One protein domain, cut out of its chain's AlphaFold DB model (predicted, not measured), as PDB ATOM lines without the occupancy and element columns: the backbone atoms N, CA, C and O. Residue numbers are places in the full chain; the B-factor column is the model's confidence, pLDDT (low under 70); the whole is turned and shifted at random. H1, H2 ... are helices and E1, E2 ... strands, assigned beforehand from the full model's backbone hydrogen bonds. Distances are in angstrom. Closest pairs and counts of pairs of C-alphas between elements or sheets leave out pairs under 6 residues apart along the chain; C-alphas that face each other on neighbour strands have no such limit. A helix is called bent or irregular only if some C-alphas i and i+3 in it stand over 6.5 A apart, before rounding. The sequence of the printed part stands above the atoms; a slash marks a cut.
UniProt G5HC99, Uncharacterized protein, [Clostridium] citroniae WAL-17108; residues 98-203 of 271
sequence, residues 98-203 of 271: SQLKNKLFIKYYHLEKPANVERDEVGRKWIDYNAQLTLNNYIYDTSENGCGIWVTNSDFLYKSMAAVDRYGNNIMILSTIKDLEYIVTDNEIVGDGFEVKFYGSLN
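What this domain is: This is residues 98 to 203 of the 271 residues of an uncharacterized protein of [Clostridium] citroniae WAL-17108 (UniProt G5HC99). One sheet of seven strands is curled like part of a barrel and folded back on itself, with E2, E7 and E4 facing E3, E6 and E5 across the hinge strand E1; its two edge strands E2 and E5 stay apart, and the barrel is not closed. The short helix H2 sits by the hinge strand E1, H1 sits on the opposite face beside the edge strand E2, and a long stretch with no named element, residues 110 to 128, runs from E1 to H1. The 106 printed residues hold, along the chain, E1, H1, E2, E3, H2, H3, E4, E5, E6 and E7, and the sheet runs E2, E7, E4, E1, E3, E6, E5, all antiparallel. The class is mixed, helices and strands. The whole is compact, with a radius of gyration of the C-alphas of 12.9 A and spans of 37 by 30 by 29 A.

Where its parts are: Start at Ser 98 and go on to C-alpha 105 at (-6.545, -0.533, 25.062), where E1 begins; it holds residues 105 to 109 and is 13.3 A long from first to last C-alpha. Next come H1, residues 129 to 133, 6.0 A, and E2, residues 138 to 140, 6.8 A. Find C-alpha 149 at (-1.748, -5.062, 15.846); from there E3, residues 149 to 153, runs 12.9 A, and H2, residues 154 to 161, follows directly over 11.0 A. H2 is irregular, for C-alphas 155 and 158 are 8.3 A apart. After H3, residues 164 to 167, 5.1 A, look for E4, residues 170 to 176, 19.5 A. E5, residues 181 to 184, is 9.6 A long and E6, residues 188 to 191, is 10.3 A long. E7, residues 193 to 201, is 21.2 A long, bends by 77 degrees at residue 197 and ends with C-alpha 201 at (-19.707, -9.442, 22.009).

How they stand to each other: Begin at the hinge strand E1. Its antiparallel neighbour E4 stands at 144 degrees to it, with N 172 and O 107 2.8 A apart. On E1's other side is E3, where N 106 and O 152 are 2.8 A apart. The pairing of E3 is staggered: its residues 152 to 153 pair with E1, its residues 149 to 152 with E6, where N 151 and O 189 are 2.9 A apart. E5 and E6 form a hairpin, with N 190 and O 183 at 2.9 A. Beyond E4 look at E7, with N 173 and O 198 at 2.8 A, and then at E2, with N 139 and O 194 at 2.9 A. E3, H2 with H3, and E4 make a split strand-helix-strand unit, two strands of one sheet that are not neighbours, joined through helices, with E1 between them in the sheet; its crossover is right-handed. H2 is on the sheet at a height of 7.4 A, and its closest C-alphas to E1 are those of Phe 105 and Ser 154, 4.8 A. H1 is on the opposite face at a height of 6.7 A, over none of the strands; its closest C-alphas to E2 are those of Gln 132 and Ile 139, 6.1 A. H3 only grazes the sheet with its residues 164 to 167. Every O i to N i+4 pair is within hydrogen-bond range in H1 and 2 of 4 in H2, while H3 is too short for such a pair.

The domain as a whole: The two C-alphas farthest apart are those of Gln 99 and Ala 115, at 37.1 A. The printed part runs from 98 to 203 with no cut. The link from E1 to H1 is long, with 19 residues. The mean pLDDT of the printed part is 91.7, and no printed residue is under 70 in this model.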
ATOM      1  N   SER A  98       6.427  -1.964  29.436       96.38
ATOM      2  CA  SER A  98       6.622  -1.637  30.853       96.38
ATOM      3  C   SER A  98       6.289  -0.176  31.204       96.38
ATOM      4  O   SER A  98       5.807   0.090  32.309       96.38
ATOM      5  N   GLN A  99       6.490   0.758  30.266       95.81
ATOM      6  CA  GLN A  99       6.168   2.183  30.410       95.81
ATOM      7  C   GLN A  99       4.658   2.443  30.265       95.81
ATOM      8  O   GLN A  99       4.156   3.459  30.739       95.81
ATOM      9  N   LEU A 100       3.927   1.501  29.657       94.56
ATOM     10  CA  LEU A 100       2.498   1.594  29.342       94.56
ATOM     11  C   LEU A 100       1.608   0.723  30.250       94.56
ATOM     12  O   LEU A 100       0.388   0.756  30.120       94.56
ATOM     13  N   LYS A 101       2.195   0.005  31.218       87.62
ATOM     14  CA  LYS A 101       1.561  -1.038  32.056       87.62
ATOM     15  C   LYS A 101       0.250  -0.684  32.778       87.62
ATOM     16  O   LYS A 101      -0.460  -1.589  33.194       87.62
ATOM     17  N   ASN A 102      -0.049   0.600  32.969       87.56
ATOM     18  CA  ASN A 102      -1.257   1.063  33.667       87.56
ATOM     19  C   ASN A 102      -2.353   1.551  32.703       87.56
ATOM     20  O   ASN A 102      -3.341   2.122  33.154       87.56
ATOM     21  N   LYS A 103      -2.164   1.389  31.389       93.88
ATOM     22  CA  LYS A 103      -3.139   1.772  30.367       93.88
ATOM     23  C   LYS A 103      -3.847   0.538  29.823       93.88
ATOM     24  O   LYS A 103      -3.239  -0.524  29.686       93.88
ATOM     25  N   LEU A 104      -5.120   0.716  29.492       96.88
ATOM     26  CA  LEU A 104      -5.921  -0.275  28.790       96.88
ATOM     27  C   LEU A 104      -6.205   0.208  27.372       96.88
ATOM     28  O   LEU A 104      -6.315   1.403  27.092       96.88
ATOM     29  N   PHE A 105      -6.305  -0.756  26.474       97.50
ATOM     30  CA  PHE A 105      -6.545  -0.533  25.062       97.50
ATOM     31  C   PHE A 105      -7.700  -1.403  24.599       97.50
ATOM     32  O   PHE A 105      -8.043  -2.396  25.239       97.50
ATOM     33  N   ILE A 106      -8.301  -1.023  23.483       96.94
ATOM     34  CA  ILE A 106      -9.446  -1.704  22.900       96.94
ATOM     35  C   ILE A 106      -9.148  -2.121  21.469       96.94
ATOM     36  O   ILE A 106      -8.481  -1.414  20.709       96.94
ATOM     37  N   LYS A 107      -9.674  -3.282  21.096       96.31
ATOM     38  CA  LYS A 107      -9.617  -3.795  19.731       96.31
ATOM     39  C   LYS A 107     -10.968  -4.373  19.362       96.31
ATOM     40  O   LYS A 107     -11.444  -5.280  20.038       96.31
ATOM     41  N   TYR A 108     -11.550  -3.880  18.275       95.56
ATOM     42  CA  TYR A 108     -12.683  -4.546  17.644       95.56
ATOM     43  C   TYR A 108     -12.203  -5.623  16.682       95.56
ATOM     44  O   TYR A 108     -11.156  -5.463  16.041       95.56
ATOM     45  N   TYR A 109     -12.959  -6.712  16.600       94.94
ATOM     46  CA  TYR A 109     -12.639  -7.816  15.709       94.94
ATOM     47  C   TYR A 109     -13.876  -8.585  15.232       94.94
ATOM     48  O   TYR A 109     -14.916  -8.653  15.899       94.94
ATOM     49  N   HIS A 110     -13.727  -9.197  14.058       93.50
ATOM     50  CA  HIS A 110     -14.656 -10.183  13.514       93.50
ATOM     51  C   HIS A 110     -14.270 -11.581  14.004       93.50
ATOM     52  O   HIS A 110     -13.082 -11.898  14.073       93.50
ATOM     53  N   LEU A 111     -15.262 -12.421  14.316       92.19
ATOM     54  CA  LEU A 111     -15.033 -13.831  14.672       92.19
ATOM     55  C   LEU A 111     -14.584 -14.664  13.469       92.19
ATOM     56  O   LEU A 111     -13.820 -15.609  13.622       92.19
ATOM     57  N   GLU A 112     -15.057 -14.293  12.283       91.69
ATOM     58  CA  GLU A 112     -14.721 -14.931  11.015       91.69
ATOM     59  C   GLU A 112     -14.049 -13.918  10.086       91.69
ATOM     60  O   GLU A 112     -14.155 -12.702  10.276       91.69
ATOM     61  N   LYS A 113     -13.353 -14.410   9.058       91.81
ATOM     62  CA  LYS A 113     -12.707 -13.542   8.074       91.81
ATOM     63  C   LYS A 113     -13.768 -12.711   7.330       91.81
ATOM     64  O   LYS A 113     -14.613 -13.296   6.652       91.81
ATOM     65  N   PRO A 114     -13.724 -11.367   7.396       90.88
ATOM     66  CA  PRO A 114     -14.665 -10.530   6.665       90.88
ATOM     67  C   PRO A 114     -14.390 -10.602   5.157       90.88
ATOM     68  O   PRO A 114     -13.260 -10.835   4.729       90.88
ATOM     69  N   ALA A 115     -15.420 -10.341   4.345       89.44
ATOM     70  CA  ALA A 115     -15.296 -10.325   2.884       89.44
ATOM     71  C   ALA A 115     -14.282  -9.281   2.390       89.44
ATOM     72  O   ALA A 115     -13.555  -9.527   1.434       89.44
ATOM     73  N   ASN A 116     -14.221  -8.136   3.076       87.38
ATOM     74  CA  ASN A 116     -13.269  -7.070   2.807       87.38
ATOM     75  C   ASN A 116     -12.449  -6.813   4.068       87.38
ATOM     76  O   ASN A 116     -12.997  -6.457   5.112       87.38
ATOM     77  N   VAL A 117     -11.135  -6.979   3.959       87.81
ATOM     78  CA  VAL A 117     -10.188  -6.546   4.985       87.81
ATOM     79  C   VAL A 117      -9.762  -5.133   4.613       87.81
ATOM     80  O   VAL A 117      -9.323  -4.885   3.493       87.81
ATOM     81  N   GLU A 118      -9.955  -4.182   5.523       85.19
ATOM     82  CA  GLU A 118      -9.577  -2.799   5.253       85.19
ATOM     83  C   GLU A 118      -8.067  -2.700   5.005       85.19
ATOM     84  O   GLU A 118      -7.277  -3.122   5.854       85.19
ATOM     85  N   ARG A 119      -7.693  -2.079   3.876       83.06
ATOM     86  CA  ARG A 119      -6.302  -1.821   3.478       83.06
ATOM     87  C   ARG A 119      -5.484  -3.104   3.252       83.06
ATOM     88  O   ARG A 119      -4.266  -3.112   3.448       83.06
ATOM     89  N   ASP A 120      -6.139  -4.185   2.829       85.56
ATOM     90  CA  ASP A 120      -5.482  -5.448   2.458       85.56
ATOM     91  C   ASP A 120      -4.495  -5.283   1.299       85.56
ATOM     92  O   ASP A 120      -3.439  -5.925   1.275       85.56
ATOM     93  N   GLU A 121      -4.815  -4.362   0.388       83.94
ATOM     94  CA  GLU A 121      -4.025  -3.998  -0.784       83.94
ATOM     95  C   GLU A 121      -2.673  -3.368  -0.427       83.94
ATOM     96  O   GLU A 121      -1.708  -3.539  -1.163       83.94
ATOM     97  N   VAL A 122      -2.572  -2.713   0.734       80.12
ATOM     98  CA  VAL A 122      -1.314  -2.147   1.259       80.12
ATOM     99  C   VAL A 122      -0.729  -2.981   2.400       80.12
ATOM    100  O   VAL A 122       0.184  -2.544   3.101       80.12
ATOM    101  N   GLY A 123      -1.236  -4.204   2.581       77.00
ATOM    102  CA  GLY A 123      -0.606  -5.213   3.419       77.00
ATOM    103  C   GLY A 123      -1.161  -5.371   4.831       77.00
ATOM    104  O   GLY A 123      -0.573  -6.127   5.607       77.00
ATOM    105  N   ARG A 124      -2.287  -4.733   5.186       82.25
ATOM    106  CA  ARG A 124      -3.015  -5.081   6.417       82.25
ATOM    107  C   ARG A 124      -3.737  -6.406   6.228       82.25
ATOM    108  O   ARG A 124      -4.666  -6.490   5.442       82.25
ATOM    109  N   LYS A 125      -3.350  -7.445   6.964       86.81
ATOM    110  CA  LYS A 125      -4.000  -8.757   6.853       86.81
ATOM    111  C   LYS A 125      -4.949  -9.012   8.014       86.81
ATOM    112  O   LYS A 125      -4.774  -8.493   9.116       86.81
ATOM    113  N   TRP A 126      -5.955  -9.838   7.751       90.56
ATOM    114  CA  TRP A 126      -6.823 -10.365   8.796       90.56
ATOM    115  C   TRP A 126      -6.047 -11.327   9.698       90.56
ATOM    116  O   TRP A 126      -5.240 -12.121   9.216       90.56
ATOM    117  N   ILE A 127      -6.321 -11.252  10.997       91.75
ATOM    118  CA  ILE A 127      -5.760 -12.131  12.020       91.75
ATOM    119  C   ILE A 127      -6.928 -12.860  12.678       91.75
ATOM    120  O   ILE A 127      -7.883 -12.222  13.129       91.75
ATOM    121  N   ASP A 128      -6.835 -14.186  12.754       92.25
ATOM    122  CA  ASP A 128      -7.800 -15.007  13.480       92.25
ATOM    123  C   ASP A 128      -7.551 -14.904  14.989       92.25
ATOM    124  O   ASP A 128      -6.856 -15.723  15.597       92.25
ATOM    125  N   TYR A 129      -8.084 -13.851  15.606       94.12
ATOM    126  CA  TYR A 129      -7.961 -13.686  17.052       94.12
ATOM    127  C   TYR A 129      -8.721 -14.770  17.814       94.12
ATOM    128  O   TYR A 129      -8.272 -15.158  18.885       94.12
ATOM    129  N   ASN A 130      -9.825 -15.295  17.276       91.69
ATOM    130  CA  ASN A 130     -10.592 -16.335  17.954       91.69
ATOM    131  C   ASN A 130      -9.757 -17.613  18.119       91.69
ATOM    132  O   ASN A 130      -9.695 -18.168  19.215       91.69
ATOM    133  N   ALA A 131      -9.021 -18.017  17.080       92.38
ATOM    134  CA  ALA A 131      -8.065 -19.115  17.178       92.38
ATOM    135  C   ALA A 131      -6.997 -18.860  18.260       92.38
ATOM    136  O   ALA A 131      -6.704 -19.752  19.055       92.38
ATOM    137  N   GLN A 132      -6.457 -17.641  18.362       94.62
ATOM    138  CA  GLN A 132      -5.455 -17.315  19.390       94.62
ATOM    139  C   GLN A 132      -6.040 -17.324  20.815       94.62
ATOM    140  O   GLN A 132      -5.444 -17.909  21.720       94.62
ATOM    141  N   LEU A 133      -7.240 -16.764  20.997       92.50
ATOM    142  CA  LEU A 133      -7.940 -16.674  22.285       92.50
ATOM    143  C   LEU A 133      -8.308 -18.044  22.872       92.50
ATOM    144  O   LEU A 133      -8.434 -18.179  24.088       92.50
ATOM    145  N   THR A 134      -8.460 -19.076  22.035       87.44
ATOM    146  CA  THR A 134      -8.683 -20.455  22.512       87.44
ATOM    147  C   THR A 134      -7.445 -21.094  23.142       87.44
ATOM    148  O   THR A 134      -7.570 -22.059  23.894       87.44
ATOM    149  N   LEU A 135      -6.250 -20.571  22.849       85.06
ATOM    150  CA  LEU A 135      -4.982 -21.138  23.305       85.06
ATOM    151  C   LEU A 135      -4.480 -20.467  24.582       85.06
ATOM    152  O   LEU A 135      -3.954 -21.138  25.470       85.06
ATOM    153  N   ASN A 136      -4.578 -19.140  24.655       87.75
ATOM    154  CA  ASN A 136      -4.118 -18.348  25.790       87.75
ATOM    155  C   ASN A 136      -4.724 -16.933  25.760       87.75
ATOM    156  O   ASN A 136      -5.415 -16.546  24.824       87.75
ATOM    157  N   ASN A 137      -4.425 -16.142  26.792       93.50
ATOM    158  CA  ASN A 137      -4.879 -14.755  26.913       93.50
ATOM    159  C   ASN A 137      -3.907 -13.759  26.258       93.50
ATOM    160  O   ASN A 137      -3.692 -12.673  26.788       93.50
ATOM    161  N   TYR A 138      -3.276 -14.115  25.143       96.50
ATOM    162  CA  TYR A 138      -2.398 -13.230  24.386       96.50
ATOM    163  C   TYR A 138      -2.755 -13.277  22.908       96.50
ATOM    164  O   TYR A 138      -3.122 -14.319  22.368       96.50
ATOM    165  N   ILE A 139      -2.614 -12.131  22.250       97.00
ATOM    166  CA  ILE A 139      -2.729 -12.019  20.799       97.00
ATOM    167  C   ILE A 139      -1.422 -11.495  20.224       97.00
ATOM    168  O   ILE A 139      -0.791 -10.622  20.819       97.00
ATOM    169  N   TYR A 140      -1.044 -12.002  19.058       95.62
ATOM    170  CA  TYR A 140       0.164 -11.637  18.334       95.62
ATOM    171  C   TYR A 140      -0.139 -11.368  16.862       95.62
ATOM    172  O   TYR A 140      -1.072 -11.931  16.278       95.62
ATOM    173  N   ASP A 141       0.659 -10.486  16.264       93.75
ATOM    174  CA  ASP A 141       0.658 -10.253  14.826       93.75
ATOM    175  C   ASP A 141       1.253 -11.466  14.104       93.75
ATOM    176  O   ASP A 141       2.463 -11.584  13.932       93.75
ATOM    177  N   THR A 142       0.382 -12.377  13.683       87.81
ATOM    178  CA  THR A 142       0.752 -13.554  12.889       87.81
ATOM    179  C   THR A 142       0.604 -13.312  11.387       87.81
ATOM    180  O   THR A 142       0.582 -14.270  10.617       87.81
ATOM    181  N   SER A 143       0.417 -12.061  10.951       82.50
ATOM    182  CA  SER A 143       0.221 -11.775   9.531       82.50
ATOM    183  C   SER A 143       1.512 -11.936   8.730       82.50
ATOM    184  O   SER A 143       2.589 -11.545   9.170       82.50
ATOM    185  N   GLU A 144       1.397 -12.454   7.504       74.88
ATOM    186  CA  GLU A 144       2.545 -12.653   6.605       74.88
ATOM    187  C   GLU A 144       3.288 -11.347   6.297       74.88
ATOM    188  O   GLU A 144       4.513 -11.323   6.214       74.88
ATOM    189  N   ASN A 145       2.555 -10.238   6.169       74.81
ATOM    190  CA  ASN A 145       3.138  -8.919   5.945       74.81
ATOM    191  C   ASN A 145       3.426  -8.175   7.260       74.81
ATOM    192  O   ASN A 145       3.749  -6.997   7.210       74.81
ATOM    193  N   GLY A 146       3.323  -8.843   8.417       78.31
ATOM    194  CA  GLY A 146       3.499  -8.355   9.788       78.31
ATOM    195  C   GLY A 146       3.689  -6.850   9.934       78.31
ATOM    196  O   GLY A 146       4.821  -6.401   9.805       78.31
ATOM    197  N   CYS A 147       2.631  -6.079  10.199       87.31
ATOM    198  CA  CYS A 147       2.656  -4.615  10.400       87.31
ATOM    199  C   CYS A 147       2.163  -4.188  11.799       87.31
ATOM    200  O   CYS A 147       1.904  -3.016  12.053       87.31
ATOM    201  N   GLY A 148       2.047  -5.143  12.715       91.81
ATOM    202  CA  GLY A 148       1.618  -4.955  14.090       91.81
ATOM    203  C   GLY A 148       0.100  -4.981  14.229       91.81
ATOM    204  O   GLY A 148      -0.659  -4.815  13.272       91.81
ATOM    205  N   ILE A 149      -0.349  -5.184  15.462       94.06
ATOM    206  CA  ILE A 149      -1.748  -5.062  15.846       94.06
ATOM    207  C   ILE A 149      -1.998  -3.623  16.287       94.06
ATOM    208  O   ILE A 149      -1.377  -3.122  17.221       94.06
ATOM    209  N   TRP A 150      -2.954  -2.988  15.620       93.00
ATOM    210  CA  TRP A 150      -3.445  -1.651  15.934       93.00
ATOM    211  C   TRP A 150      -4.543  -1.702  16.975       93.00
ATOM    212  O   TRP A 150      -5.565  -2.345  16.726       93.00
ATOM    213  N   VAL A 151      -4.364  -1.016  18.100       95.06
ATOM    214  CA  VAL A 151      -5.354  -0.947  19.181       95.06
ATOM    215  C   VAL A 151      -5.588   0.507  19.572       95.06
ATOM    216  O   VAL A 151      -4.673   1.328  19.546       95.06
ATOM    217  N   THR A 152      -6.815   0.838  19.947       95.50
ATOM    218  CA  THR A 152      -7.200   2.196  20.344       95.50
ATOM    219  C   THR A 152      -7.062   2.347  21.859       95.50
ATOM    220  O   THR A 152      -7.275   1.392  22.602       95.50
ATOM    221  N   ASN A 153      -6.705   3.527  22.359       94.50
ATOM    222  CA  ASN A 153      -6.763   3.814  23.794       94.50
ATOM    223  C   ASN A 153      -8.226   3.727  24.281       94.50
ATOM    224  O   ASN A 153      -9.129   4.265  23.638       94.50
ATOM    225  N   SER A 154      -8.468   3.064  25.419       94.81
ATOM    226  CA  SER A 154      -9.813   2.899  25.982       94.81
ATOM    227  C   SER A 154     -10.542   4.216  26.263       94.81
ATOM    228  O   SER A 154     -11.769   4.238  26.232       94.81
ATOM    229  N   ASP A 155      -9.819   5.325  26.460       91.56
ATOM    230  CA  ASP A 155     -10.403   6.671  26.581       91.56
ATOM    231  C   ASP A 155     -11.236   7.093  25.355       91.56
ATOM    232  O   ASP A 155     -12.057   8.007  25.440       91.56
ATOM    233  N   PHE A 156     -11.036   6.440  24.206       91.69
ATOM    234  CA  PHE A 156     -11.725   6.735  22.952       91.69
ATOM    235  C   PHE A 156     -12.818   5.720  22.603       91.69
ATOM    236  O   PHE A 156     -13.313   5.760  21.477       91.69
ATOM    237  N   LEU A 157     -13.234   4.866  23.551       92.75
ATOM    238  CA  LEU A 157     -14.217   3.793  23.348       92.75
ATOM    239  C   LEU A 157     -15.399   4.214  22.471       92.75
ATOM    240  O   LEU A 157     -15.601   3.656  21.396       92.75
ATOM    241  N   TYR A 158     -16.151   5.237  22.874       90.75
ATOM    242  CA  TYR A 158     -17.356   5.636  22.142       90.75
ATOM    243  C   TYR A 158     -17.066   6.235  20.771       90.75
ATOM    244  O   TYR A 158     -17.790   5.960  19.815       90.75
ATOM    245  N   LYS A 159     -15.971   6.988  20.637       89.19
ATOM    246  CA  LYS A 159     -15.547   7.521  19.336       89.19
ATOM    247  C   LYS A 159     -15.181   6.392  18.372       89.19
ATOM    248  O   LYS A 159     -15.491   6.489  17.188       89.19
ATOM    249  N   SER A 160     -14.568   5.315  18.862       89.75
ATOM    250  CA  SER A 160     -14.186   4.176  18.026       89.75
ATOM    251  C   SER A 160     -15.353   3.240  17.693       89.75
ATOM    252  O   SER A 160     -15.287   2.537  16.686       89.75
ATOM    253  N   MET A 161     -16.449   3.250  18.464       90.38
ATOM    254  CA  MET A 161     -17.620   2.395  18.200       90.38
ATOM    255  C   MET A 161     -18.319   2.695  16.867       90.38
ATOM    256  O   MET A 161     -18.966   1.810  16.304       90.38
ATOM    257  N   ALA A 162     -18.136   3.897  16.308       85.94
ATOM    258  CA  ALA A 162     -18.587   4.227  14.956       85.94
ATOM    259  C   ALA A 162     -17.992   3.294  13.881       85.94
ATOM    260  O   ALA A 162     -18.569   3.141  12.807       85.94
ATOM    261  N   ALA A 163     -16.863   2.640  14.167       85.38
ATOM    262  CA  ALA A 163     -16.191   1.727  13.253       85.38
ATOM    263  C   ALA A 163     -16.508   0.237  13.501       85.38
ATOM    264  O   ALA A 163     -15.941  -0.622  12.827       85.38
ATOM    265  N   VAL A 164     -17.424  -0.094  14.422       88.81
ATOM    266  CA  VAL A 164     -17.823  -1.486  14.726       88.81
ATOM    267  C   VAL A 164     -18.324  -2.225  13.488       88.81
ATOM    268  O   VAL A 164     -17.953  -3.371  13.267       88.81
ATOM    269  N   ASP A 165     -19.101  -1.569  12.628       85.62
ATOM    270  CA  ASP A 165     -19.636  -2.221  11.425       85.62
ATOM    271  C   ASP A 165     -18.504  -2.620  10.452       85.62
ATOM    272  O   ASP A 165     -18.635  -3.570   9.683       85.62
ATOM    273  N   ARG A 166     -17.359  -1.927  10.524       88.44
ATOM    274  CA  ARG A 166     -16.157  -2.222   9.738       88.44
ATOM    275  C   ARG A 166     -15.270  -3.276  10.395       88.44
ATOM    276  O   ARG A 166     -14.788  -4.169   9.702       88.44
ATOM    277  N   TYR A 167     -15.018  -3.166  11.697       89.62
ATOM    278  CA  TYR A 167     -14.022  -3.989  12.396       89.62
ATOM    279  C   TYR A 167     -14.601  -5.175  13.165       89.62
ATOM    280  O   TYR A 167     -13.836  -6.022  13.615       89.62
ATOM    281  N   GLY A 168     -15.922  -5.257  13.281       92.62
ATOM    282  CA  GLY A 168     -16.645  -6.310  13.978       92.62
ATOM    283  C   GLY A 168     -17.248  -5.834  15.297       92.62
ATOM    284  O   GLY A 168     -16.825  -4.846  15.898       92.62
ATOM    285  N   ASN A 169     -18.270  -6.557  15.748       92.88
ATOM    286  CA  ASN A 169     -19.035  -6.270  16.964       92.88
ATOM    287  C   ASN A 169     -18.503  -6.978  18.215       92.88
ATOM    288  O   ASN A 169     -19.160  -6.943  19.255       92.88
ATOM    289  N   ASN A 170     -17.335  -7.612  18.133       95.19
ATOM    290  CA  ASN A 170     -16.642  -8.149  19.297       95.19
ATOM    291  C   ASN A 170     -15.540  -7.184  19.705       95.19
ATOM    292  O   ASN A 170     -14.926  -6.538  18.856       95.19
ATOM    293  N   ILE A 171     -15.299  -7.085  21.005       96.44
ATOM    294  CA  ILE A 171     -14.306  -6.196  21.597       96.44
ATOM    295  C   ILE A 171     -13.349  -7.003  22.467       96.44
ATOM    296  O   ILE A 171     -13.762  -7.936  23.152       96.44
ATOM    297  N   MET A 172     -12.075  -6.624  22.458       97.38
ATOM    298  CA  MET A 172     -11.078  -7.044  23.439       97.38
ATOM    299  C   MET A 172     -10.632  -5.843  24.268       97.38
ATOM    300  O   MET A 172     -10.410  -4.767  23.711       97.38
ATOM    301  N   ILE A 173     -10.444  -6.051  25.571       97.69
ATOM    302  CA  ILE A 173      -9.677  -5.163  26.447       97.69
ATOM    303  C   ILE A 173      -8.269  -5.721  26.568       97.69
ATOM    304  O   ILE A 173      -8.077  -6.880  26.941       97.69
ATOM    305  N   LEU A 174      -7.292  -4.885  26.260       98.31
ATOM    306  CA  LEU A 174      -5.905  -5.267  26.079       98.31
ATOM    307  C   LEU A 174      -4.996  -4.467  27.008       98.31
ATOM    308  O   LEU A 174      -5.235  -3.288  27.269       98.31
ATOM    309  N   SER A 175      -3.909  -5.090  27.450       97.88
ATOM    310  CA  SER A 175      -2.761  -4.402  28.034       97.88
ATOM    311  C   SER A 175      -1.482  -4.750  27.283       97.88
ATOM    312  O   SER A 175      -1.384  -5.767  26.595       97.88
ATOM    313  N   THR A 176      -0.468  -3.907  27.439       98.19
ATOM    314  CA  THR A 176       0.848  -4.131  26.842       98.19
ATOM    315  C   THR A 176       1.615  -5.252  27.541       98.19
ATOM    316  O   THR A 176       1.564  -5.388  28.763       98.19
ATOM    317  N   ILE A 177       2.395  -6.003  26.768       97.44
ATOM    318  CA  ILE A 177       3.359  -6.994  27.244       97.44
ATOM    319  C   ILE A 177       4.653  -6.258  27.589       97.44
ATOM    320  O   ILE A 177       5.186  -5.502  26.780       97.44
ATOM    321  N   LYS A 178       5.157  -6.467  28.808       96.12
ATOM    322  CA  LYS A 178       6.262  -5.692  29.395       96.12
ATOM    323  C   LYS A 178       7.496  -5.592  28.489       96.12
ATOM    324  O   LYS A 178       8.072  -4.509  28.378       96.12
ATOM    325  N   ASP A 179       7.868  -6.711  27.879       95.38
ATOM    326  CA  ASP A 179       9.126  -6.870  27.145       95.38
ATOM    327  C   ASP A 179       8.978  -6.609  25.636       95.38
ATOM    328  O   ASP A 179       9.950  -6.730  24.895       95.38
ATOM    329  N   LEU A 180       7.780  -6.225  25.175       96.12
ATOM    330  CA  LEU A 180       7.557  -5.758  23.809       96.12
ATOM    331  C   LEU A 180       7.636  -4.234  23.725       96.12
ATOM    332  O   LEU A 180       7.443  -3.518  24.713       96.12
ATOM    333  N   GLU A 181       7.893  -3.741  22.519       95.75
ATOM    334  CA  GLU A 181       7.850  -2.321  22.200       95.75
ATOM    335  C   GLU A 181       6.598  -1.966  21.403       95.75
ATOM    336  O   GLU A 181       6.070  -2.767  20.631       95.75
ATOM    337  N   TYR A 182       6.151  -0.731  21.593       95.81
ATOM    338  CA  TYR A 182       4.929  -0.199  21.019       95.81
ATOM    339  C   TYR A 182       5.182   1.166  20.405       95.81
ATOM    340  O   TYR A 182       5.904   1.990  20.963       95.81
ATOM    341  N   ILE A 183       4.541   1.434  19.278       94.06
ATOM    342  CA  ILE A 183       4.531   2.764  18.679       94.06
ATOM    343  C   ILE A 183       3.252   3.447  19.123       94.06
ATOM    344  O   ILE A 183       2.165   2.895  18.970       94.06
ATOM    345  N   VAL A 184       3.398   4.625  19.719       92.25
ATOM    346  CA  VAL A 184       2.308   5.346  20.378       92.25
ATOM    347  C   VAL A 184       1.941   6.567  19.547       92.25
ATOM    348  O   VAL A 184       2.817   7.349  19.182       92.25
ATOM    349  N   THR A 185       0.656   6.730  19.258       89.50
ATOM    350  CA  THR A 185       0.070   7.952  18.696       89.50
ATOM    351  C   THR A 185      -0.898   8.564  19.713       89.50
ATOM    352  O   THR A 185      -1.037   8.057  20.830       89.50
ATOM    353  N   ASP A 186      -1.576   9.655  19.351       85.88
ATOM    354  CA  ASP A 186      -2.520  10.336  20.248       85.88
ATOM    355  C   ASP A 186      -3.666   9.421  20.714       85.88
ATOM    356  O   ASP A 186      -4.074   9.465  21.877       85.88
ATOM    357  N   ASN A 187      -4.168   8.565  19.816       88.75
ATOM    358  CA  ASN A 187      -5.381   7.776  20.050       88.75
ATOM    359  C   ASN A 187      -5.137   6.264  20.010       88.75
ATOM    360  O   ASN A 187      -5.989   5.498  20.459       88.75
ATOM    361  N   GLU A 188      -4.011   5.816  19.458       92.25
ATOM    362  CA  GLU A 188      -3.759   4.409  19.154       92.25
ATOM    363  C   GLU A 188      -2.353   3.997  19.561       92.25
ATOM    364  O   GLU A 188      -1.439   4.818  19.660       92.25
ATOM    365  N   ILE A 189      -2.169   2.693  19.749       94.62
ATOM    366  CA  ILE A 189      -0.845   2.094  19.827       94.62
ATOM    367  C   ILE A 189      -0.750   0.888  18.896       94.62
ATOM    368  O   ILE A 189      -1.745   0.220  18.602       94.62
ATOM    369  N   VAL A 190       0.472   0.605  18.458       94.56
ATOM    370  CA  VAL A 190       0.798  -0.523  17.579       94.56
ATOM    371  C   VAL A 190       1.876  -1.354  18.215       94.56
ATOM    372  O   VAL A 190       2.890  -0.806  18.632       94.56
ATOM    373  N   GLY A 191       1.681  -2.663  18.257       95.19
ATOM    374  CA  GLY A 191       2.708  -3.586  18.723       95.19
ATOM    375  C   GLY A 191       2.519  -4.982  18.158       95.19
ATOM    376  O   GLY A 191       1.481  -5.298  17.577       95.19
ATOM    377  N   ASP A 192       3.527  -5.823  18.347       95.62
ATOM    378  CA  ASP A 192       3.521  -7.197  17.834       95.62
ATOM    379  C   ASP A 192       2.675  -8.153  18.671       95.62
ATOM    380  O   ASP A 192       2.340  -9.239  18.206       95.62
ATOM    381  N   GLY A 193       2.292  -7.755  19.883       96.75
ATOM    382  CA  GLY A 193       1.393  -8.545  20.704       96.75
ATOM    383  C   GLY A 193       0.840  -7.802  21.908       96.75
ATOM    384  O   GLY A 193       1.353  -6.758  22.315       96.75
ATOM    385  N   PHE A 194      -0.230  -8.350  22.467       98.25
ATOM    386  CA  PHE A 194      -0.970  -7.794  23.594       98.25
ATOM    387  C   PHE A 194      -1.451  -8.906  24.517       98.25
ATOM    388  O   PHE A 194      -1.751 -10.012  24.070       98.25
ATOM    389  N   GLU A 195      -1.561  -8.595  25.804       97.69
ATOM    390  CA  GLU A 195      -2.260  -9.446  26.761       97.69
ATOM    391  C   GLU A 195      -3.746  -9.074  26.770       97.69
ATOM    392  O   GLU A 195      -4.108  -7.899  26.858       97.69
ATOM    393  N   VAL A 196      -4.610 -10.078  26.704       98.00
ATOM    394  CA  VAL A 196      -6.063  -9.947  26.694       98.00
ATOM    395  C   VAL A 196      -6.584 -10.034  28.123       98.00
ATOM    396  O   VAL A 196      -6.450 -11.052  28.796       98.00
ATOM    397  N   LYS A 197      -7.203  -8.953  28.594       97.38
ATOM    398  CA  LYS A 197      -7.835  -8.874  29.921       97.38
ATOM    399  C   LYS A 197      -9.287  -9.311  29.898       97.38
ATOM    400  O   LYS A 197      -9.781  -9.844  30.887       97.38
ATOM    401  N   PHE A 198      -9.959  -9.066  28.782       96.69
ATOM    402  CA  PHE A 198     -11.343  -9.444  28.557       96.69
ATOM    403  C   PHE A 198     -11.632  -9.465  27.058       96.69
ATOM    404  O   PHE A 198     -11.020  -8.701  26.309       96.69
ATOM    405  N   TYR A 199     -12.578 -10.293  26.626       96.88
ATOM    406  CA  TYR A 199     -13.146 -10.228  25.288       96.88
ATOM    407  C   TYR A 199     -14.611 -10.667  25.297       96.88
ATOM    408  O   TYR A 199     -15.017 -11.475  26.133       96.88
ATOM    409  N   GLY A 200     -15.404 -10.141  24.368       95.50
ATOM    410  CA  GLY A 200     -16.817 -10.485  24.267       95.50
ATOM    411  C   GLY A 200     -17.556  -9.725  23.173       95.50
ATOM    412  O   GLY A 200     -17.007  -8.833  22.522       95.50
ATOM    413  N   SER A 201     -18.818 -10.094  22.970       94.38
ATOM    414  CA  SER A 201     -19.707  -9.442  22.009       94.38
ATOM    415  C   SER A 201     -20.335  -8.196  22.620       94.38
ATOM    416  O   SER A 201     -20.949  -8.268  23.680       94.38
ATOM    417  N   LEU A 202     -20.292  -7.072  21.904       92.94
ATOM    418  CA  LEU A 202     -20.968  -5.832  22.307       92.94
ATOM    419  C   LEU A 202     -22.499  -5.975  22.392       92.94
ATOM    420  O   LEU A 202     -23.164  -5.104  22.939       92.94
ATOM    421  N   ASN A 203     -23.075  -7.066  21.882       90.62
ATOM    422  CA  ASN A 203     -24.500  -7.365  22.038       90.62
ATOM    423  C   ASN A 203     -24.826  -8.102  23.354       90.62
ATOM    424  O   ASN A 203     -25.997  -8.363  23.616       90.62
TER     425      ASN A 203